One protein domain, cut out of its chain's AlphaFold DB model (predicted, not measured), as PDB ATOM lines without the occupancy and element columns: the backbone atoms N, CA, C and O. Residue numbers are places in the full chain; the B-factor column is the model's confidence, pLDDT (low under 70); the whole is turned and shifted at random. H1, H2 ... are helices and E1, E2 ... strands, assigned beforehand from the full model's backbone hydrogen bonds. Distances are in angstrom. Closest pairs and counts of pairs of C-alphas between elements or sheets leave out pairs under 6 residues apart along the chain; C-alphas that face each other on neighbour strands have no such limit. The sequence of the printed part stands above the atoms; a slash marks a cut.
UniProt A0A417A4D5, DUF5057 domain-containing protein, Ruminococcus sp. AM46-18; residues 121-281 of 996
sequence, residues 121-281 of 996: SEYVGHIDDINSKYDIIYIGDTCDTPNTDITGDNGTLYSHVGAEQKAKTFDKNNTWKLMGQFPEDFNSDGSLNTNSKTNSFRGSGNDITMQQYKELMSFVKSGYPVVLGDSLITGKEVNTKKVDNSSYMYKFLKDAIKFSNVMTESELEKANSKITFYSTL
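What this domain is: This is residues 121 to 281 of the 996 residues of the protein "DUF5057 domain-containing protein" of Ruminococcus sp. AM46-18 (UniProt A0A417A4D5). Little regular structure: a rod whose head sets H4 and H5 side by side next to the small parallel sheet E1 E4 E5, with a loop-rich arm holding antiparallel E2 E3 and H3. Seven named helices and five named strands, alternating from H1 to H6, then H7, hold 63 of 161 printed residues, a mixed class. The whole is loose, radius of gyration of the C-alphas 20.5 A, spanning 71 by 29 by 27 A.

Where its parts are: E1 to E5 are residues 137 to 139, 164 to 166, 200 to 202, 226 to 228 and 262 to 264. H1 to H7 are residues 130 to 133, 148 to 151, 175 to 178, 210 to 222, 248 to 256, 265 to 270 and 272 to 279. C-alpha 137 is at (-14.627, 44.397, 7.028), C-alpha 279 at (-5.382, 41.929, 1.564).

How they stand to each other: Across E1 and E4, N 139 and O 227 are within hydrogen-bond range, 2.9 A. H4 and H5 touch, closest C-alphas Tyr 213 and Phe 252, 5.8 A. H4, H5 and H7 have every O i to N i+4 pair within range.

The domain as a whole: The printed part has no cut; link H3 to E3 is long; 11 residues have pLDDT under 70.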
ATOM      1  N   SER A 121     -28.381  48.256  12.133       93.69
ATOM      2  CA  SER A 121     -29.826  48.121  11.917       93.69
ATOM      3  C   SER A 121     -30.207  47.806  10.467       93.69
ATOM      4  O   SER A 121     -31.313  47.332  10.237       93.69
ATOM      5  N   GLU A 122     -29.313  48.054   9.509       94.94
ATOM      6  CA  GLU A 122     -29.430  47.629   8.111       94.94
ATOM      7  C   GLU A 122     -28.796  46.248   7.916       94.94
ATOM      8  O   GLU A 122     -29.456  45.326   7.438       94.94
ATOM      9  N   TYR A 123     -27.549  46.067   8.372       95.31
ATOM     10  CA  TYR A 123     -26.786  44.825   8.206       95.31
ATOM     11  C   TYR A 123     -27.515  43.579   8.728       95.31
ATOM     12  O   TYR A 123     -27.447  42.517   8.113       95.31
ATOM     13  N   VAL A 124     -28.255  43.712   9.833       95.31
ATOM     14  CA  VAL A 124     -29.045  42.625  10.435       95.31
ATOM     15  C   VAL A 124     -30.073  42.003   9.472       95.31
ATOM     16  O   VAL A 124     -30.483  40.867   9.685       95.31
ATOM     17  N   GLY A 125     -30.473  42.708   8.407       94.81
ATOM     18  CA  GLY A 125     -31.394  42.210   7.382       94.81
ATOM     19  C   GLY A 125     -30.751  41.808   6.051       94.81
ATOM     20  O   GLY A 125     -31.490  41.469   5.129       94.81
ATOM     21  N   HIS A 126     -29.422  41.869   5.904       94.75
ATOM     22  CA  HIS A 126     -28.748  41.531   4.644       94.75
ATOM     23  C   HIS A 126     -28.572  40.019   4.450       94.75
ATOM     24  O   HIS A 126     -28.133  39.321   5.365       94.75
ATOM     25  N   ILE A 127     -28.815  39.555   3.220       93.00
ATOM     26  CA  ILE A 127     -28.623  38.156   2.775       93.00
ATOM     27  C   ILE A 127     -27.417  37.968   1.830       93.00
ATOM     28  O   ILE A 127     -27.187  36.880   1.310       93.00
ATOM     29  N   ASP A 128     -26.630  39.027   1.609       88.88
ATOM     30  CA  ASP A 128     -25.444  39.017   0.741       88.88
ATOM     31  C   ASP A 128     -24.336  38.059   1.245       88.88
ATOM     32  O   ASP A 128     -24.001  38.050   2.432       88.88
ATOM     33  N   ASP A 129     -23.655  37.355   0.329       91.69
ATOM     34  CA  ASP A 129     -22.414  36.624   0.635       91.69
ATOM     35  C   ASP A 129     -21.224  37.588   0.771       91.69
ATOM     36  O   ASP A 129     -20.533  37.937  -0.193       91.69
ATOM     37  N   ILE A 130     -20.972  38.025   2.003       93.56
ATOM     38  CA  ILE A 130     -19.935  39.015   2.314       93.56
ATOM     39  C   ILE A 130     -18.512  38.537   1.982       93.56
ATOM     40  O   ILE A 130     -17.647  39.373   1.727       93.56
ATOM     41  N   ASN A 131     -18.269  37.220   1.938       91.31
ATOM     42  CA  ASN A 131     -16.964  36.652   1.583       91.31
ATOM     43  C   ASN A 131     -16.611  36.902   0.112       91.31
ATOM     44  O   ASN A 131     -15.433  37.062  -0.214       91.31
ATOM     45  N   SER A 132     -17.633  36.958  -0.744       90.69
ATOM     46  CA  SER A 132     -17.505  37.240  -2.174       90.69
ATOM     47  C   SER A 132     -17.491  38.738  -2.463       90.69
ATOM     48  O   SER A 132     -16.794  39.188  -3.364       90.69
ATOM     49  N   LYS A 133     -18.255  39.518  -1.689       90.75
ATOM     50  CA  LYS A 133     -18.528  40.933  -1.975       90.75
ATOM     51  C   LYS A 133     -17.484  41.912  -1.433       90.75
ATOM     52  O   LYS A 133     -17.334  42.987  -2.001       90.75
ATOM     53  N   TYR A 134     -16.803  41.583  -0.331       91.31
ATOM     54  CA  TYR A 134     -15.914  42.527   0.359       91.31
ATOM     55  C   TYR A 134     -14.513  41.965   0.589       91.31
ATOM     56  O   TYR A 134     -14.335  40.792   0.915       91.31
ATOM     57  N   ASP A 135     -13.500  42.822   0.488       87.44
ATOM     58  CA  ASP A 135     -12.099  42.478   0.778       87.44
ATOM     59  C   ASP A 135     -11.700  42.719   2.227       87.44
ATOM     60  O   ASP A 135     -10.864  41.997   2.771       87.44
ATOM     61  N   ILE A 136     -12.316  43.712   2.864       90.00
ATOM     62  CA  ILE A 136     -12.035  44.118   4.238       90.00
ATOM     63  C   ILE A 136     -13.361  44.432   4.923       90.00
ATOM     64  O   ILE A 136     -14.207  45.117   4.350       90.00
ATOM     65  N   ILE A 137     -13.518  43.977   6.165       95.38
ATOM     66  CA  ILE A 137     -14.627  44.397   7.028       95.38
ATOM     67  C   ILE A 137     -14.089  45.344   8.093       95.38
ATOM     68  O   ILE A 137     -13.120  45.029   8.782       95.38
ATOM     69  N   TYR A 138     -14.746  46.489   8.257       95.44
ATOM     70  CA  TYR A 138     -14.489  47.424   9.345       95.44
ATOM     71  C   TYR A 138     -15.716  47.522  10.255       95.44
ATOM     72  O   TYR A 138     -16.818  47.798   9.784       95.44
ATOM     73  N   ILE A 139     -15.523  47.306  11.558       97.12
ATOM     74  CA  ILE A 139     -16.559  47.489  12.579       97.12
ATOM     75  C   ILE A 139     -16.228  48.748  13.371       97.12
ATOM     76  O   ILE A 139     -15.307  48.752  14.190       97.12
ATOM     77  N   GLY A 140     -16.980  49.810  13.089       94.25
ATOM     78  CA  GLY A 140     -16.765  51.128  13.670       94.25
ATOM     79  C   GLY A 140     -17.171  51.234  15.135       94.25
ATOM     80  O   GLY A 140     -17.925  50.427  15.671       94.25
ATOM     81  N   ASP A 141     -16.675  52.270  15.796       92.50
ATOM     82  CA  ASP A 141     -16.936  52.530  17.211       92.50
ATOM     83  C   ASP A 141     -17.471  53.948  17.476       92.50
ATOM     84  O   ASP A 141     -17.444  54.465  18.600       92.50
ATOM     85  N   THR A 142     -18.026  54.555  16.429       84.75
ATOM     86  CA  THR A 142     -18.636  55.883  16.433       84.75
ATOM     87  C   THR A 142     -20.122  55.814  16.097       84.75
ATOM     88  O   THR A 142     -20.575  54.967  15.333       84.75
ATOM     89  N   CYS A 143     -20.892  56.742  16.660       78.00
ATOM     90  CA  CYS A 143     -22.306  56.925  16.355       78.00
ATOM     91  C   CYS A 143     -22.576  58.427  16.238       78.00
ATOM     92  O   CYS A 143     -22.505  59.146  17.237       78.00
ATOM     93  N   ASP A 144     -22.856  58.895  15.021       70.69
ATOM     94  CA  ASP A 144     -23.054  60.323  14.737       70.69
ATOM     95  C   ASP A 144     -24.346  60.864  15.366       70.69
ATOM     96  O   ASP A 144     -24.414  62.019  15.793       70.69
ATOM     97  N   THR A 145     -25.366  60.010  15.474       70.69
ATOM     98  CA  THR A 145     -26.701  60.324  15.997       70.69
ATOM     99  C   THR A 145     -27.100  59.335  17.100       70.69
ATOM    100  O   THR A 145     -27.877  58.409  16.862       70.69
ATOM    101  N   PRO A 146     -26.602  59.513  18.341       73.94
ATOM    102  CA  PRO A 146     -26.898  58.600  19.440       73.94
ATOM    103  C   PRO A 146     -28.405  58.513  19.709       73.94
ATOM    104  O   PRO A 146     -29.036  59.502  20.087       73.94
ATOM    105  N   ASN A 147     -28.971  57.317  19.558       87.00
ATOM    106  CA  ASN A 147     -30.335  56.994  19.970       87.00
ATOM    107  C   ASN A 147     -30.284  55.837  20.970       87.00
ATOM    108  O   ASN A 147     -29.833  54.744  20.632       87.00
ATOM    109  N   THR A 148     -30.741  56.054  22.202       91.44
ATOM    110  CA  THR A 148     -30.721  55.038  23.266       91.44
ATOM    111  C   THR A 148     -31.683  53.878  23.001       91.44
ATOM    112  O   THR A 148     -31.461  52.778  23.500       91.44
ATOM    113  N   ASP A 149     -32.705  54.059  22.163       92.12
ATOM    114  CA  ASP A 149     -33.605  52.975  21.754       92.12
ATOM    115  C   ASP A 149     -32.914  51.977  20.798       92.12
ATOM    116  O   ASP A 149     -33.343  50.832  20.674       92.12
ATOM    117  N   ILE A 150     -31.806  52.392  20.175       91.69
ATOM    118  CA  ILE A 150     -30.916  51.578  19.329       91.69
ATOM    119  C   ILE A 150     -29.680  51.132  20.122       91.69
ATOM    120  O   ILE A 150     -29.274  49.979  20.073       91.69
ATOM    121  N   THR A 151     -29.078  52.043  20.881       89.69
ATOM    122  CA  THR A 151     -27.760  51.845  21.504       89.69
ATOM    123  C   THR A 151     -27.821  51.383  22.958       89.69
ATOM    124  O   THR A 151     -26.810  50.917  23.471       89.69
ATOM    125  N   GLY A 152     -28.984  51.408  23.616       86.31
ATOM    126  CA  GLY A 152     -29.195  50.944  24.993       86.31
ATOM    127  C   GLY A 152     -28.926  51.996  26.085       86.31
ATOM    128  O   GLY A 152     -28.416  53.083  25.828       86.31
ATOM    129  N   ASP A 153     -29.265  51.656  27.336       76.31
ATOM    130  CA  ASP A 153     -29.227  52.571  28.500       76.31
ATOM    131  C   ASP A 153     -27.806  52.876  29.035       76.31
ATOM    132  O   ASP A 153     -27.617  53.797  29.830       76.31
ATOM    133  N   ASN A 154     -26.789  52.108  28.623       74.88
ATOM    134  CA  ASN A 154     -25.491  52.037  29.314       74.88
ATOM    135  C   ASN A 154     -24.311  52.661  28.544       74.88
ATOM    136  O   ASN A 154     -23.155  52.413  28.890       74.88
ATOM    137  N   GLY A 155     -24.572  53.461  27.506       81.00
ATOM    138  CA  GLY A 155     -23.512  54.040  26.662       81.00
ATOM    139  C   GLY A 155     -22.808  53.026  25.747       81.00
ATOM    140  O   GLY A 155     -21.723  53.310  25.223       81.00
ATOM    141  N   THR A 156     -23.432  51.860  25.577       90.81
ATOM    142  CA  THR A 156     -23.145  50.857  24.552       90.81
ATOM    143  C   THR A 156     -23.350  51.450  23.157       90.81
ATOM    144  O   THR A 156     -24.063  52.428  22.989       90.81
ATOM    145  N   LEU A 157     -22.682  50.886  22.159       93.19
ATOM    146  CA  LEU A 157     -22.838  51.190  20.733       93.19
ATOM    147  C   LEU A 157     -23.596  50.068  20.025       93.19
ATOM    148  O   LEU A 157     -24.354  50.322  19.096       93.19
ATOM    149  N   TYR A 158     -23.401  48.843  20.513       95.38
ATOM    150  CA  TYR A 158     -24.052  47.629  20.044       95.38
ATOM    151  C   TYR A 158     -24.824  47.006  21.201       95.38
ATOM    152  O   TYR A 158     -24.221  46.642  22.217       95.38
ATOM    153  N   SER A 159     -26.143  46.907  21.053       95.31
ATOM    154  CA  SER A 159     -27.057  46.456  22.100       95.31
ATOM    155  C   SER A 159     -28.090  45.480  21.574       95.31
ATOM    156  O   SER A 159     -28.720  45.729  20.547       95.31
ATOM    157  N   HIS A 160     -28.320  44.412  22.340       95.94
ATOM    158  CA  HIS A 160     -29.353  43.427  22.035       95.94
ATOM    159  C   HIS A 160     -30.767  44.017  22.155       95.94
ATOM    160  O   HIS A 160     -31.609  43.862  21.263       95.94
ATOM    161  N   VAL A 161     -30.996  44.770  23.235       95.62
ATOM    162  CA  VAL A 161     -32.224  45.532  23.483       95.62
ATOM    163  C   VAL A 161     -31.878  46.982  23.810       95.62
ATOM    164  O   VAL A 161     -30.894  47.276  24.498       95.62
ATOM    165  N   GLY A 162     -32.707  47.897  23.313       95.19
ATOM    166  CA  GLY A 162     -32.606  49.323  23.576       95.19
ATOM    167  C   GLY A 162     -33.071  49.738  24.972       95.19
ATOM    168  O   GLY A 162     -33.454  48.932  25.829       95.19
ATOM    169  N   ALA A 163     -33.038  51.048  25.185       94.31
ATOM    170  CA  ALA A 163     -33.411  51.698  26.430       94.31
ATOM    171  C   ALA A 163     -34.858  51.447  26.870       94.31
ATOM    172  O   ALA A 163     -35.738  51.182  26.048       94.31
ATOM    173  N   GLU A 164     -35.110  51.550  28.180       94.44
ATOM    174  CA  GLU A 164     -36.474  51.527  28.717       94.44
ATOM    175  C   GLU A 164     -37.206  52.844  28.430       94.44
ATOM    176  O   GLU A 164     -36.748  53.931  28.778       94.44
ATOM    177  N   GLN A 165     -38.422  52.731  27.899       92.69
ATOM    178  CA  GLN A 165     -39.361  53.836  27.752       92.69
ATOM    179  C   GLN A 165     -40.611  53.567  28.590       92.69
ATOM    180  O   GLN A 165     -41.421  52.695  28.274       92.69
ATOM    181  N   LYS A 166     -40.797  54.334  29.669       92.44
ATOM    182  CA  LYS A 166     -42.034  54.274  30.461       92.44
ATOM    183  C   LYS A 166     -43.214  54.824  29.671       92.44
ATOM    184  O   LYS A 166     -43.095  55.877  29.035       92.44
ATOM    185  N   ALA A 167     -44.360  54.158  29.792       91.31
ATOM    186  CA  ALA A 167     -45.619  54.675  29.293       91.31
ATOM    187  C   ALA A 167     -45.904  56.040  29.938       91.31
ATOM    188  O   ALA A 167     -45.745  56.243  31.145       91.31
ATOM    189  N   LYS A 168     -46.263  57.016  29.108       88.06
ATOM    190  CA  LYS A 168     -46.448  58.407  29.516       88.06
ATOM    191  C   LYS A 168     -47.361  59.158  28.555       88.06
ATOM    192  O   LYS A 168     -47.597  58.761  27.414       88.06
ATOM    193  N   THR A 169     -47.845  60.290  29.038       79.56
ATOM    194  CA  THR A 169     -48.519  61.295  28.222       79.56
ATOM    195  C   THR A 169     -47.474  62.244  27.637       79.56
ATOM    196  O   THR A 169     -46.742  62.879  28.392       79.56
ATOM    197  N   PHE A 170     -47.420  62.367  26.313       65.31
ATOM    198  CA  PHE A 170     -46.775  63.481  25.613       65.31
ATOM    199  C   PHE A 170     -47.810  64.571  25.300       65.31
ATOM    200  O   PHE A 170     -49.006  64.282  25.257       65.31
ATOM    201  N   ASP A 171     -47.358  65.799  25.009       55.25
ATOM    202  CA  ASP A 171     -48.218  66.967  24.727       55.25
ATOM    203  C   ASP A 171     -49.355  66.690  23.719       55.25
ATOM    204  O   ASP A 171     -50.409  67.322  23.798       55.25
ATOM    205  N   LYS A 172     -49.166  65.739  22.784       58.53
ATOM    206  CA  LYS A 172     -50.179  65.325  21.790       58.53
ATOM    207  C   LYS A 172     -50.389  63.810  21.631       58.53
ATOM    208  O   LYS A 172     -51.334  63.430  20.950       58.53
ATOM    209  N   ASN A 173     -49.569  62.955  22.249       71.06
ATOM    210  CA  ASN A 173     -49.622  61.499  22.061       71.06
ATOM    211  C   ASN A 173     -49.505  60.739  23.379       71.06
ATOM    212  O   ASN A 173     -48.652  61.024  24.209       71.06
ATOM    213  N   ASN A 174     -50.349  59.732  23.564       84.12
ATOM    214  CA  ASN A 174     -50.401  58.949  24.789       84.12
ATOM    215  C   ASN A 174     -49.864  57.532  24.528       84.12
ATOM    216  O   ASN A 174     -50.465  56.804  23.743       84.12
ATOM    217  N   THR A 175     -48.755  57.131  25.161       90.00
ATOM    218  CA  THR A 175     -48.171  55.781  24.986       90.00
ATOM    219  C   THR A 175     -48.777  54.729  25.914       90.00
ATOM    220  O   THR A 175     -48.555  53.541  25.706       90.00
ATOM    221  N   TRP A 176     -49.640  55.117  26.861       91.00
ATOM    222  CA  TRP A 176     -50.450  54.173  27.642       91.00
ATOM    223  C   TRP A 176     -51.360  53.307  26.752       91.00
ATOM    224  O   TRP A 176     -51.697  52.188  27.123       91.00
ATOM    225  N   LYS A 177     -51.708  53.782  25.547       89.25
ATOM    226  CA  LYS A 177     -52.499  53.035  24.549       89.25
ATOM    227  C   LYS A 177     -51.792  51.789  23.990       89.25
ATOM    228  O   LYS A 177     -52.444  50.957  23.375       89.25
ATOM    229  N   LEU A 178     -50.470  51.694  24.169       92.19
ATOM    230  CA  LEU A 178     -49.647  50.561  23.734       92.19
ATOM    231  C   LEU A 178     -49.640  49.413  24.766       92.19
ATOM    232  O   LEU A 178     -49.074  48.355  24.520       92.19
ATOM    233  N   MET A 179     -50.231  49.612  25.948       92.19
ATOM    234  CA  MET A 179     -50.417  48.540  26.931       92.19
ATOM    235  C   MET A 179     -51.590  47.624  26.543       92.19
ATOM    236  O   MET A 179     -52.204  47.786  25.492       92.19
ATOM    237  N   GLY A 180     -51.913  46.651  27.395       90.00
ATOM    238  CA  GLY A 180     -53.080  45.779  27.254       90.00
ATOM    239  C   GLY A 180     -52.761  44.383  26.717       90.00
ATOM    240  O   GLY A 180     -53.680  43.607  26.461       90.00
ATOM    241  N   GLN A 181     -51.475  44.046  26.577       90.88
ATOM    242  CA  GLN A 181     -51.033  42.703  26.192       90.88
ATOM    243  C   GLN A 181     -50.915  41.764  27.401       90.88
ATOM    244  O   GLN A 181     -51.054  40.546  27.247       90.88
ATOM    245  N   PHE A 182     -50.688  42.318  28.597       93.81
ATOM    246  CA  PHE A 182     -50.586  41.562  29.842       93.81
ATOM    247  C   PHE A 182     -51.904  41.642  30.619       93.81
ATOM    248  O   PHE A 182     -52.505  42.714  30.688       93.81
ATOM    249  N   PRO A 183     -52.361  40.556  31.272       92.81
ATOM    250  CA  PRO A 183     -53.568  40.591  32.100       92.81
ATOM    251  C   PRO A 183     -53.535  41.670  33.195       92.81
ATOM    252  O   PRO A 183     -54.559  42.262  33.513       92.81
ATOM    253  N   GLU A 184     -52.355  41.942  33.751       92.75
ATOM    254  CA  GLU A 184     -52.123  42.940  34.803       92.75
ATOM    255  C   GLU A 184     -52.086  44.395  34.321       92.75
ATOM    256  O   GLU A 184     -52.083  45.310  35.150       92.75
ATOM    257  N   ASP A 185     -52.112  44.620  33.002       93.88
ATOM    258  CA  ASP A 185     -52.293  45.953  32.425       93.88
ATOM    259  C   ASP A 185     -53.702  46.503  32.690       93.88
ATOM    260  O   ASP A 185     -53.941  47.688  32.467       93.88
ATOM    261  N   PHE A 186     -54.627  45.678  33.193       93.69
ATOM    262  CA  PHE A 186     -55.981  46.074  33.562       93.69
ATOM    263  C   PHE A 186     -56.258  45.850  35.050       93.69
ATOM    264  O   PHE A 186     -55.877  44.843  35.647       93.69
ATOM    265  N   ASN A 187     -56.979  46.792  35.650       93.81
ATOM    266  CA  ASN A 187     -57.599  46.628  36.957       93.81
ATOM    267  C   ASN A 187     -58.820  45.697  36.853       93.81
ATOM    268  O   ASN A 187     -59.344  45.433  35.771       93.81
ATOM    269  N   SER A 188     -59.341  45.245  37.995       91.75
ATOM    270  CA  SER A 188     -60.524  44.372  38.040       91.75
ATOM    271  C   SER A 188     -61.795  44.996  37.447       91.75
ATOM    272  O   SER A 188     -62.716  44.267  37.094       91.75
ATOM    273  N   ASP A 189     -61.868  46.328  37.374       91.00
ATOM    274  CA  ASP A 189     -62.977  47.066  36.756       91.00
ATOM    275  C   ASP A 189     -62.812  47.262  35.236       91.00
ATOM    276  O   ASP A 189     -63.710  47.806  34.593       91.00
ATOM    277  N   GLY A 190     -61.696  46.798  34.660       89.38
ATOM    278  CA  GLY A 190     -61.353  46.929  33.244       89.38
ATOM    279  C   GLY A 190     -60.585  48.205  32.889       89.38
ATOM    280  O   GLY A 190     -60.163  48.348  31.742       89.38
ATOM    281  N   SER A 191     -60.377  49.129  33.833       91.44
ATOM    282  CA  SER A 191     -59.557  50.328  33.611       91.44
ATOM    283  C   SER A 191     -58.075  49.986  33.469       91.44
ATOM    284  O   SER A 191     -57.598  48.999  34.028       91.44
ATOM    285  N   LEU A 192     -57.324  50.800  32.719       92.00
ATOM    286  CA  LEU A 192     -55.891  50.568  32.538       92.00
ATOM    287  C   LEU A 192     -55.137  50.758  33.866       92.00
ATOM    288  O   LEU A 192     -55.235  51.802  34.518       92.00
ATOM    289  N   ASN A 193     -54.344  49.765  34.249       92.75
ATOM    290  CA  ASN A 193     -53.494  49.799  35.426       92.75
ATOM    291  C   ASN A 193     -52.180  50.527  35.120       92.75
ATOM    292  O   ASN A 193     -51.185  49.935  34.700       92.75
ATOM    293  N   THR A 194     -52.148  51.828  35.395       90.12
ATOM    294  CA  THR A 194     -50.950  52.656  35.183       90.12
ATOM    295  C   THR A 194     -49.788  52.328  36.124       90.12
ATOM    296  O   THR A 194     -48.655  52.726  35.866       90.12
ATOM    297  N   ASN A 195     -50.044  51.568  37.190       91.06
ATOM    298  CA  ASN A 195     -49.028  51.082  38.120       91.06
ATOM    299  C   ASN A 195     -48.580  49.648  37.800       91.06
ATOM    300  O   ASN A 195     -47.860  49.053  38.604       91.06
ATOM    301  N   SER A 196     -49.011  49.080  36.667       90.88
ATOM    302  CA  SER A 196     -48.550  47.762  36.238       90.88
ATOM    303  C   SER A 196     -47.025  47.739  36.137       90.88
ATOM    304  O   SER A 196     -46.405  48.696  35.676       90.88
ATOM    305  N   LYS A 197     -46.408  46.620  36.525       90.38
ATOM    306  CA  LYS A 197     -44.960  46.408  36.363       90.38
ATOM    307  C   LYS A 197     -44.550  46.290  34.884       90.38
ATOM    308  O   LYS A 197     -43.365  46.359  34.587       90.38
ATOM    309  N   THR A 198     -45.516  46.149  33.973       90.81
ATOM    310  CA  THR A 198     -45.362  46.144  32.507       90.81
ATOM    311  C   THR A 198     -45.723  47.489  31.862       90.81
ATOM    312  O   THR A 198     -45.881  47.566  30.646       90.81
ATOM    313  N   ASN A 199     -45.810  48.577  32.641       92.94
ATOM    314  CA  ASN A 199     -46.066  49.937  32.145       92.94
ATOM    315  C   ASN A 199     -44.875  50.602  31.422       92.94
ATOM    316  O   ASN A 199     -44.738  51.830  31.411       92.94
ATOM    317  N   SER A 200     -43.999  49.809  30.821       94.50
ATOM    318  CA  SER A 200     -42.874  50.278  30.030       94.50
ATOM    319  C   SER A 200     -42.644  49.376  28.828       94.50
ATOM    320  O   SER A 200     -43.146  48.251  28.737       94.50
ATOM    321  N   PHE A 201     -41.876  49.912  27.895       95.44
ATOM    322  CA  PHE A 201     -41.458  49.279  26.660       95.44
ATOM    323  C   PHE A 201     -39.942  49.381  26.552       95.44
ATOM    324  O   PHE A 201     -39.307  50.119  27.309       95.44
ATOM    325  N   ARG A 202     -39.361  48.673  25.588       95.31
ATOM    326  CA  ARG A 202     -37.948  48.830  25.261       95.31
ATOM    327  C   ARG A 202     -37.731  49.079  23.783       95.31
ATOM    328  O   ARG A 202     -38.441  48.520  22.944       95.31
ATOM    329  N   GLY A 203     -36.727  49.907  23.504       95.75
ATOM    330  CA  GLY A 203     -36.200  50.090  22.163       95.75
ATOM    331  C   GLY A 203     -35.689  48.781  21.567       95.75
ATOM    332  O   GLY A 203     -35.403  47.804  22.265       95.75
ATOM    333  N   SER A 204     -35.597  48.756  20.249       95.38
ATOM    334  CA  SER A 204     -35.234  47.570  19.475       95.38
ATOM    335  C   SER A 204     -33.781  47.120  19.631       95.38
ATOM    336  O   SER A 204     -33.506  45.947  19.381       95.38
ATOM    337  N   GLY A 205     -32.857  47.982  20.051       94.88
ATOM    338  CA  GLY A 205     -31.436  47.651  19.934       94.88
ATOM    339  C   GLY A 205     -30.973  47.632  18.466       94.88
ATOM    340  O   GLY A 205     -31.749  47.924  17.556       94.88
ATOM    341  N   ASN A 206     -29.720  47.258  18.231       94.25
ATOM    342  CA  ASN A 206     -29.103  47.163  16.898       94.25
ATOM    343  C   ASN A 206     -28.214  45.927  16.734       94.25
ATOM    344  O   ASN A 206     -27.279  45.921  15.934       94.25
ATOM    345  N   ASP A 207     -28.466  44.908  17.547       95.94
ATOM    346  CA  ASP A 207     -27.737  43.654  17.474       95.94
ATOM    347  C   ASP A 207     -27.986  42.924  16.154       95.94
ATOM    348  O   ASP A 207     -29.069  43.002  15.569       95.94
ATOM    349  N   ILE A 208     -26.947  42.222  15.713       96.44
ATOM    350  CA  ILE A 208     -26.964  41.361  14.533       96.44
ATOM    351  C   ILE A 208     -27.647  40.034  14.868       96.44
ATOM    352  O   ILE A 208     -27.747  39.688  16.042       96.44
ATOM    353  N   THR A 209     -28.051  39.261  13.858       95.56
ATOM    354  CA  THR A 209     -28.614  37.925  14.101       95.56
ATOM    355  C   THR A 209     -27.551  36.844  14.230       95.56
ATOM    356  O   THR A 209     -26.375  37.048  13.896       95.56
ATOM    357  N   MET A 210     -27.962  35.647  14.657       93.94
ATOM    358  CA  MET A 210     -27.101  34.463  14.581       93.94
ATOM    359  C   MET A 210     -26.599  34.201  13.147       93.94
ATOM    360  O   MET A 210     -25.453  33.771  12.986       93.94
ATOM    361  N   GLN A 211     -27.411  34.457  12.111       94.31
ATOM    362  CA  GLN A 211     -27.000  34.316  10.709       94.31
ATOM    363  C   GLN A 211     -25.856  35.284  10.380       94.31
ATOM    364  O   GLN A 211     -24.798  34.840   9.938       94.31
ATOM    365  N   GLN A 212     -25.992  36.575  10.691       96.44
ATOM    366  CA  GLN A 212     -24.919  37.553  10.465       96.44
ATOM    367  C   GLN A 212     -23.669  37.254  11.310       96.44
ATOM    368  O   GLN A 212     -22.553  37.405  10.820       96.44
ATOM    369  N   TYR A 213     -23.814  36.747  12.541       97.25
ATOM    370  CA  TYR A 213     -22.676  36.232  13.316       97.25
ATOM    371  C   TYR A 213     -21.944  35.097  12.575       97.25
ATOM    372  O   TYR A 213     -20.711  35.093  12.529       97.25
ATOM    373  N   LYS A 214     -22.678  34.132  11.997       95.88
ATOM    374  CA  LYS A 214     -22.090  33.022  11.227       95.88
ATOM    375  C   LYS A 214     -21.360  33.541   9.985       95.88
ATOM    376  O   LYS A 214     -20.242  33.090   9.744       95.88
ATOM    377  N   GLU A 215     -21.937  34.497   9.256       96.00
ATOM    378  CA  GLU A 215     -21.307  35.097   8.070       96.00
ATOM    379  C   GLU A 215     -20.034  35.879   8.426       96.00
ATOM    380  O   GLU A 215     -18.975  35.622   7.856       96.00
ATOM    381  N   LEU A 216     -20.069  36.744   9.447       97.81
ATOM    382  CA  LEU A 216     -18.871  37.456   9.912       97.81
ATOM    383  C   LEU A 216     -17.780  36.491  10.404       97.81
ATOM    384  O   LEU A 216     -16.594  36.681  10.126       97.81
ATOM    385  N   MET A 217     -18.156  35.426  11.120       98.06
ATOM    386  CA  MET A 217     -17.193  34.407  11.539       98.06
ATOM    387  C   MET A 217     -16.654  33.587  10.368       98.06
ATOM    388  O   MET A 217     -15.501  33.158  10.444       98.06
ATOM    389  N   SER A 218     -17.448  33.353   9.320       96.06
ATOM    390  CA  SER A 218     -16.969  32.757   8.071       96.06
ATOM    391  C   SER A 218     -15.856  33.632   7.500       96.06
ATOM    392  O   SER A 218     -14.731  33.159   7.378       96.06
ATOM    393  N   PHE A 219     -16.111  34.930   7.313       95.75
ATOM    394  CA  PHE A 219     -15.132  35.900   6.813       95.75
ATOM    395  C   PHE A 219     -13.815  35.897   7.613       95.75
ATOM    396  O   PHE A 219     -12.722  35.808   7.047       95.75
ATOM    397  N   VAL A 220     -13.900  35.906   8.950       95.69
ATOM    398  CA  VAL A 220     -12.722  35.812   9.831       95.69
ATOM    399  C   VAL A 220     -11.972  34.490   9.627       95.69
ATOM    400  O   VAL A 220     -10.744  34.488   9.538       95.69
ATOM    401  N   LYS A 221     -12.677  33.358   9.540       94.19
ATOM    402  CA  LYS A 221     -12.071  32.025   9.364       94.19
ATOM    403  C   LYS A 221     -11.500  31.794   7.963       94.19
ATOM    404  O   LYS A 221     -10.661  30.906   7.800       94.19
ATOM    405  N   SER A 222     -11.899  32.587   6.972       89.81
ATOM    406  CA  SER A 222     -11.253  32.630   5.653       89.81
ATOM    407  C   SER A 222      -9.829  33.185   5.733       89.81
ATOM    408  O   SER A 222      -9.010  32.904   4.865       89.81
ATOM    409  N   GLY A 223      -9.513  33.940   6.792       86.94
ATOM    410  CA  GLY A 223      -8.248  34.657   6.952       86.94
ATOM    411  C   GLY A 223      -8.299  36.104   6.457       86.94
ATOM    412  O   GLY A 223      -7.294  36.806   6.564       86.94
ATOM    413  N   TYR A 224      -9.451  36.564   5.960       89.69
ATOM    414  CA  TYR A 224      -9.634  37.917   5.438       89.69
ATOM    415  C   TYR A 224      -9.587  38.970   6.554       89.69
ATOM    416  O   TYR A 224      -9.974  38.684   7.692       89.69
ATOM    417  N   PRO A 225      -9.083  40.181   6.273       90.81
ATOM    418  CA  PRO A 225      -8.841  41.179   7.306       90.81
ATOM    419  C   PRO A 225     -10.137  41.773   7.873       90.81
ATOM    420  O   PRO A 225     -10.986  42.278   7.137       90.81
ATOM    421  N   VAL A 226     -10.238  41.783   9.204       94.94
ATOM    422  CA  VAL A 226     -11.281  42.510   9.939       94.94
ATOM    423  C   VAL A 226     -10.633  43.548  10.844       94.94
ATOM    424  O   VAL A 226      -9.777  43.229  11.670       94.94
ATOM    425  N   VAL A 227     -11.056  44.798  10.694       94.69
ATOM    426  CA  VAL A 227     -10.557  45.934  11.467       94.69
ATOM    427  C   VAL A 227     -11.632  46.388  12.447       94.69
ATOM    428  O   VAL A 227     -12.793  46.549  12.079       94.69
ATOM    429  N   LEU A 228     -11.250  46.573  13.706       97.31
ATOM    430  CA  LEU A 228     -12.147  46.973  14.788       97.31
ATOM    431  C   LEU A 228     -11.790  48.379  15.275       97.31
ATOM    432  O   LEU A 228     -10.614  48.664  15.510       97.31
ATOM    433  N   GLY A 229     -12.794  49.227  15.499       96.94
ATOM    434  CA  GLY A 229     -12.601  50.496  16.198       96.94
ATOM    435  C   GLY A 229     -12.013  50.269  17.595       96.94
ATOM    436  O   GLY A 229     -12.403  49.338  18.313       96.94
ATOM    437  N   ASP A 230     -11.044  51.100  17.982       95.88
ATOM    438  CA  ASP A 230     -10.228  50.867  19.178       95.88
ATOM    439  C   ASP A 230     -11.060  50.759  20.466       95.88
ATOM    440  O   ASP A 230     -10.720  49.982  21.360       95.88
ATOM    441  N   SER A 231     -12.170  51.498  20.588       95.88
ATOM    442  CA  SER A 231     -12.956  51.501  21.826       95.88
ATOM    443  C   SER A 231     -13.791  50.236  22.042       95.88
ATOM    444  O   SER A 231     -14.246  50.002  23.170       95.88
ATOM    445  N   LEU A 232     -13.948  49.386  21.019       97.12
ATOM    446  CA  LEU A 232     -14.635  48.096  21.133       97.12
ATOM    447  C   LEU A 232     -13.821  47.076  21.929       97.12
ATOM    448  O   LEU A 232     -14.400  46.144  22.487       97.12
ATOM    449  N   ILE A 233     -12.501  47.257  22.022       97.06
ATOM    450  CA  ILE A 233     -11.572  46.327  22.667       97.06
ATOM    451  C   ILE A 233     -10.873  47.018  23.844       97.06
ATOM    452  O   ILE A 233     -10.504  48.186  23.805       97.06
ATOM    453  N   THR A 234     -10.684  46.304  24.950       92.50
ATOM    454  CA  THR A 234      -9.886  46.768  26.092       92.50
ATOM    455  C   THR A 234      -8.815  45.734  26.408       92.50
ATOM    456  O   THR A 234      -9.079  44.686  26.998       92.50
ATOM    457  N   GLY A 235      -7.576  46.021  26.009       86.81
ATOM    458  CA  GLY A 235      -6.482  45.057  26.107       86.81
ATOM    459  C   GLY A 235      -6.672  43.913  25.111       86.81
ATOM    460  O   GLY A 235      -6.406  44.093  23.932       86.81
ATOM    461  N   LYS A 236      -7.102  42.739  25.589       86.88
ATOM    462  CA  LYS A 236      -7.365  41.541  24.765       86.88
ATOM    463  C   LYS A 236      -8.795  41.012  24.906       86.88
ATOM    464  O   LYS A 236      -9.059  39.863  24.581       86.88
ATOM    465  N   GLU A 237      -9.689  41.829  25.446       96.50
ATOM    466  CA  GLU A 237     -11.075  41.461  25.730       96.50
ATOM    467  C   GLU A 237     -12.017  42.490  25.105       96.50
ATOM    468  O   GLU A 237     -11.650  43.654  24.923       96.50
ATOM    469  N   VAL A 238     -13.247  42.075  24.814       97.75
ATOM    470  CA  VAL A 238     -14.290  42.981  24.323       97.75
ATOM    471  C   VAL A 238     -14.697  43.953  25.432       97.75
ATOM    472  O   VAL A 238     -14.902  43.568  26.586       97.75
ATOM    473  N   ASN A 239     -14.841  45.229  25.088       96.75
ATOM    474  CA  ASN A 239     -15.274  46.266  26.006       96.75
ATOM    475  C   ASN A 239     -16.788  46.179  26.248       96.75
ATOM    476  O   ASN A 239     -17.589  46.732  25.496       96.75
ATOM    477  N   THR A 240     -17.187  45.547  27.352       95.38
ATOM    478  CA  THR A 240     -18.603  45.375  27.723       95.38
ATOM    479  C   THR A 240     -19.342  46.676  28.048       95.38
ATOM    480  O   THR A 240     -20.561  46.671  28.194       95.38
ATOM    481  N   LYS A 241     -18.634  47.812  28.149       93.62
ATOM    482  CA  LYS A 241     -19.260  49.144  28.241       93.62
ATOM    483  C   LYS A 241     -19.664  49.700  26.875       93.62
ATOM    484  O   LYS A 241     -20.427  50.655  26.819       93.62
ATOM    485  N   LYS A 242     -19.110  49.152  25.793       95.00
ATOM    486  CA  LYS A 242     -19.384  49.546  24.405       95.00
ATOM    487  C   LYS A 242     -20.190  48.499  23.652       95.00
ATOM    488  O   LYS A 242     -20.931  48.860  22.748       95.00
ATOM    489  N   VAL A 243     -20.101  47.236  24.046       96.56
ATOM    490  CA  VAL A 243     -20.806  46.134  23.391       96.56
ATOM    491  C   VAL A 243     -21.523  45.318  24.457       96.56
ATOM    492  O   VAL A 243     -20.884  44.799  25.372       96.56
ATOM    493  N   ASP A 244     -22.843  45.220  24.362       96.62
ATOM    494  CA  ASP A 244     -23.653  44.446  25.300       96.62
ATOM    495  C   ASP A 244     -23.255  42.963  25.268       96.62
ATOM    496  O   ASP A 244     -23.316  42.322  24.223       96.62
ATOM    497  N   ASN A 245     -22.875  42.383  26.408       96.88
ATOM    498  CA  ASN A 245     -22.435  40.986  26.468       96.88
ATOM    499  C   ASN A 245     -23.561  39.951  26.290       96.88
ATOM    500  O   ASN A 245     -23.271  38.756  26.252       96.88
ATOM    501  N   SER A 246     -24.810  40.408  26.179       96.38
ATOM    502  CA  SER A 246     -25.969  39.603  25.788       96.38
ATOM    503  C   SER A 246     -26.239  39.613  24.274       96.38
ATOM    504  O   SER A 246     -27.238  39.047  23.843       96.38
ATOM    505  N   SER A 247     -25.381  40.263  23.477       96.88
ATOM    506  CA  SER A 247     -25.561  40.446  22.030       96.88
ATOM    507  C   SER A 247     -24.769  39.445  21.181       96.88
ATOM    508  O   SER A 247     -23.690  38.975  21.573       96.88
ATOM    509  N   TYR A 248     -25.251  39.160  19.972       97.50
ATOM    510  CA  TYR A 248     -24.485  38.412  18.973       97.50
ATOM    511  C   TYR A 248     -23.267  39.191  18.475       97.50
ATOM    512  O   TYR A 248     -22.241  38.571  18.189       97.50
ATOM    513  N   MET A 249     -23.308  40.528  18.458       97.88
ATOM    514  CA  MET A 249     -22.119  41.340  18.178       97.88
ATOM    515  C   MET A 249     -21.004  41.098  19.209       97.88
ATOM    516  O   MET A 249     -19.845  40.900  18.845       97.88
ATOM    517  N   TYR A 250     -21.326  41.032  20.505       98.12
ATOM    518  CA  TYR A 250     -20.335  40.680  21.527       98.12
ATOM    519  C   TYR A 250     -19.779  39.274  21.322       98.12
ATOM    520  O   TYR A 250     -18.567  39.068  21.434       98.12
ATOM    521  N   LYS A 251     -20.650  38.308  21.003       98.38
ATOM    522  CA  LYS A 251     -20.228  36.941  20.686       98.38
ATOM    523  C   LYS A 251     -19.256  36.925  19.502       98.38
ATOM    524  O   LYS A 251     -18.204  36.299  19.616       98.38
ATOM    525  N   PHE A 252     -19.567  37.652  18.426       98.62
ATOM    526  CA  PHE A 252     -18.682  37.815  17.274       98.62
ATOM    527  C   PHE A 252     -17.322  38.365  17.702       98.62
ATOM    528  O   PHE A 252     -16.314  37.693  17.514       98.62
ATOM    529  N   LEU A 253     -17.284  39.539  18.340       98.56
ATOM    530  CA  LEU A 253     -16.027  40.189  18.714       98.56
ATOM    531  C   LEU A 253     -15.183  39.306  19.641       98.56
ATOM    532  O   LEU A 253     -13.981  39.166  19.435       98.56
ATOM    533  N   LYS A 254     -15.809  38.647  20.623       98.31
ATOM    534  CA  LYS A 254     -15.128  37.749  21.566       98.31
ATOM    535  C   LYS A 254     -14.462  36.564  20.868       98.31
ATOM    536  O   LYS A 254     -13.407  36.103  21.311       98.31
ATOM    537  N   ASP A 255     -15.077  36.040  19.814       98.50
ATOM    538  CA  ASP A 255     -14.532  34.917  19.056       98.50
ATOM    539  C   ASP A 255     -13.546  35.368  17.971       98.50
ATOM    540  O   ASP A 255     -12.515  34.718  17.793       98.50
ATOM    541  N   ALA A 256     -13.796  36.508  17.327       98.00
ATOM    542  CA  ALA A 256     -12.986  37.064  16.249       98.00
ATOM    543  C   ALA A 256     -11.596  37.528  16.714       98.00
ATOM    544  O   ALA A 256     -10.604  37.209  16.065       98.00
ATOM    545  N   ILE A 257     -11.468  38.186  17.874       96.69
ATOM    546  CA  ILE A 257     -10.171  38.703  18.374       96.69
ATOM    547  C   ILE A 257      -9.115  37.622  18.661       96.69
ATOM    548  O   ILE A 257      -7.956  37.926  18.941       96.69
ATOM    549  N   LYS A 258      -9.498  36.341  18.618       95.38
ATOM    550  CA  LYS A 258      -8.581  35.198  18.746       95.38
ATOM    551  C   LYS A 258      -7.782  34.946  17.461       95.38
ATOM    552  O   LYS A 258      -6.816  34.183  17.497       95.38
ATOM    553  N   PHE A 259      -8.185  35.548  16.343       93.19
ATOM    554  CA  PHE A 259      -7.609  35.337  15.021       93.19
ATOM    555  C   PHE A 259      -6.623  36.450  14.653       93.19
ATOM    556  O   PHE A 259      -6.821  37.617  14.972       93.19
ATOM    557  N   SER A 260      -5.537  36.098  13.961       88.94
ATOM    558  CA  SER A 260      -4.441  37.034  13.656       88.94
ATOM    559  C   SER A 260      -4.775  38.095  12.602       88.94
ATOM    560  O   SER A 260      -4.087  39.112  12.531       88.94
ATOM    561  N   ASN A 261      -5.788  37.825  11.778       89.56
ATOM    562  CA  ASN A 261      -6.353  38.710  10.756       89.56
ATOM    563  C   ASN A 261      -7.409  39.675  11.316       89.56
ATOM    564  O   ASN A 261      -7.998  40.433  10.551       89.56
ATOM    565  N   VAL A 262      -7.641  39.661  12.630       93.81
ATOM    566  CA  VAL A 262      -8.497  40.623  13.324       93.81
ATOM    567  C   VAL A 262      -7.608  41.558  14.126       93.81
ATOM    568  O   VAL A 262      -6.742  41.106  14.876       93.81
ATOM    569  N   MET A 263      -7.786  42.860  13.938       91.12
ATOM    570  CA  MET A 263      -6.912  43.870  14.532       91.12
ATOM    571  C   MET A 263      -7.665  45.156  14.832       91.12
ATOM    572  O   MET A 263      -8.610  45.502  14.125       91.12
ATOM    573  N   THR A 264      -7.242  45.882  15.863       94.19
ATOM    574  CA  THR A 264      -7.773  47.232  16.091       94.19
ATOM    575  C   THR A 264      -7.111  48.254  15.163       94.19
ATOM    576  O   THR A 264      -6.037  47.998  14.610       94.19
ATOM    577  N   GLU A 265      -7.713  49.432  15.007       92.12
ATOM    578  CA  GLU A 265      -7.126  50.553  14.257       92.12
ATOM    579  C   GLU A 265      -5.702  50.884  14.734       92.12
ATOM    580  O   GLU A 265      -4.761  50.911  13.939       92.12
ATOM    581  N   SER A 266      -5.496  51.018  16.047       89.88
ATOM    582  CA  SER A 266      -4.173  51.273  16.630       89.88
ATOM    583  C   SER A 266      -3.152  50.158  16.367       89.88
ATOM    584  O   SER A 266      -1.939  50.404  16.369       89.88
ATOM    585  N   GLU A 267      -3.594  48.905  16.232       87.81
ATOM    586  CA  GLU A 267      -2.722  47.781  15.874       87.81
ATOM    587  C   GLU A 267      -2.378  47.795  14.385       87.81
ATOM    588  O   GLU A 267      -1.240  47.487  14.014       87.81
ATOM    589  N   LEU A 268      -3.339  48.199  13.552       84.50
ATOM    590  CA  LEU A 268      -3.194  48.368  12.114       84.50
ATOM    591  C   LEU A 268      -2.157  49.424  11.769       84.50
ATOM    592  O   LEU A 268      -1.184  49.095  11.091       84.50
ATOM    593  N   GLU A 269      -2.276  50.624  12.332       81.31
ATOM    594  CA  GLU A 269      -1.329  51.722  12.102       81.31
ATOM    595  C   GLU A 269       0.124  51.346  12.442       81.31
ATOM    596  O   GLU A 269       1.077  51.787  11.793       81.31
ATOM    597  N   LYS A 270       0.323  50.496  13.460       77.62
ATOM    598  CA  LYS A 270       1.653  50.031  13.891       77.62
ATOM    599  C   LYS A 270       2.196  48.890  13.034       77.62
ATOM    600  O   LYS A 270       3.404  48.647  13.046       77.62
ATOM    601  N   ALA A 271       1.331  48.170  12.326       68.50
ATOM    602  CA  ALA A 271       1.653  46.933  11.629       68.50
ATOM    603  C   ALA A 271       1.156  46.935  10.175       68.50
ATOM    604  O   ALA A 271       0.666  45.913   9.701       68.50
ATOM    605  N   ASN A 272       1.352  48.038   9.441       63.19
ATOM    606  CA  ASN A 272       0.916  48.198   8.042       63.19
ATOM    607  C   ASN A 272       1.302  47.032   7.105       63.19
ATOM    608  O   ASN A 272       0.595  46.755   6.147       63.19
ATOM    609  N   SER A 273       2.395  46.302   7.363       59.78
ATOM    610  CA  SER A 273       2.746  45.122   6.554       59.78
ATOM    611  C   SER A 273       1.760  43.956   6.702       59.78
ATOM    612  O   SER A 273       1.679  43.119   5.810       59.78
ATOM    613  N   LYS A 274       1.027  43.871   7.821       65.69
ATOM    614  CA  LYS A 274       0.030  42.820   8.061       65.69
ATOM    615  C   LYS A 274      -1.208  43.008   7.200       65.69
ATOM    616  O   LYS A 274      -1.673  42.030   6.634       65.69
ATOM    617  N   ILE A 275      -1.719  44.234   7.079       70.50
ATOM    618  CA  ILE A 275      -2.904  44.470   6.249       70.50
ATOM    619  C   ILE A 275      -2.599  44.221   4.783       70.50
ATOM    620  O   ILE A 275      -3.385  43.551   4.137       70.50
ATOM    621  N   THR A 276      -1.415  44.630   4.306       68.75
ATOM    622  CA  THR A 276      -0.959  44.303   2.949       68.75
ATOM    623  C   THR A 276      -0.880  42.793   2.738       68.75
ATOM    624  O   THR A 276      -1.296  42.309   1.699       68.75
ATOM    625  N   PHE A 277      -0.388  42.029   3.720       70.00
ATOM    626  CA  PHE A 277      -0.377  40.569   3.627       70.00
ATOM    627  C   PHE A 277      -1.800  39.991   3.544       70.00
ATOM    628  O   PHE A 277      -2.098  39.232   2.624       70.00
ATOM    629  N   TYR A 278      -2.689  40.370   4.468       73.81
ATOM    630  CA  TYR A 278      -4.053  39.837   4.518       73.81
ATOM    631  C   TYR A 278      -4.902  40.250   3.310       73.81
ATOM    632  O   TYR A 278      -5.696  39.445   2.837       73.81
ATOM    633  N   SER A 279      -4.698  41.455   2.771       69.94
ATOM    634  CA  SER A 279      -5.382  41.929   1.564       69.94
ATOM    635  C   SER A 279      -4.880  41.262   0.280       69.94
ATOM    636  O   SER A 279      -5.522  41.387  -0.750       69.94
ATOM    637  N   THR A 280      -3.734  40.572   0.321       67.25
ATOM    638  CA  THR A 280      -3.204  39.788  -0.813       67.25
ATOM    639  C   THR A 280      -3.526  38.298  -0.723       67.25
ATOM    640  O   THR A 280      -3.060  37.521  -1.558       67.25
ATOM    641  N   LEU A 281      -4.283  37.870   0.296       69.94
ATOM    642  CA  LEU A 281      -4.653  36.467   0.428       69.94
ATOM    643  C   LEU A 281      -5.483  35.994  -0.767       69.94
ATOM    644  O   LEU A 281      -6.362  36.693  -1.259       69.94
TER     645      LEU A 281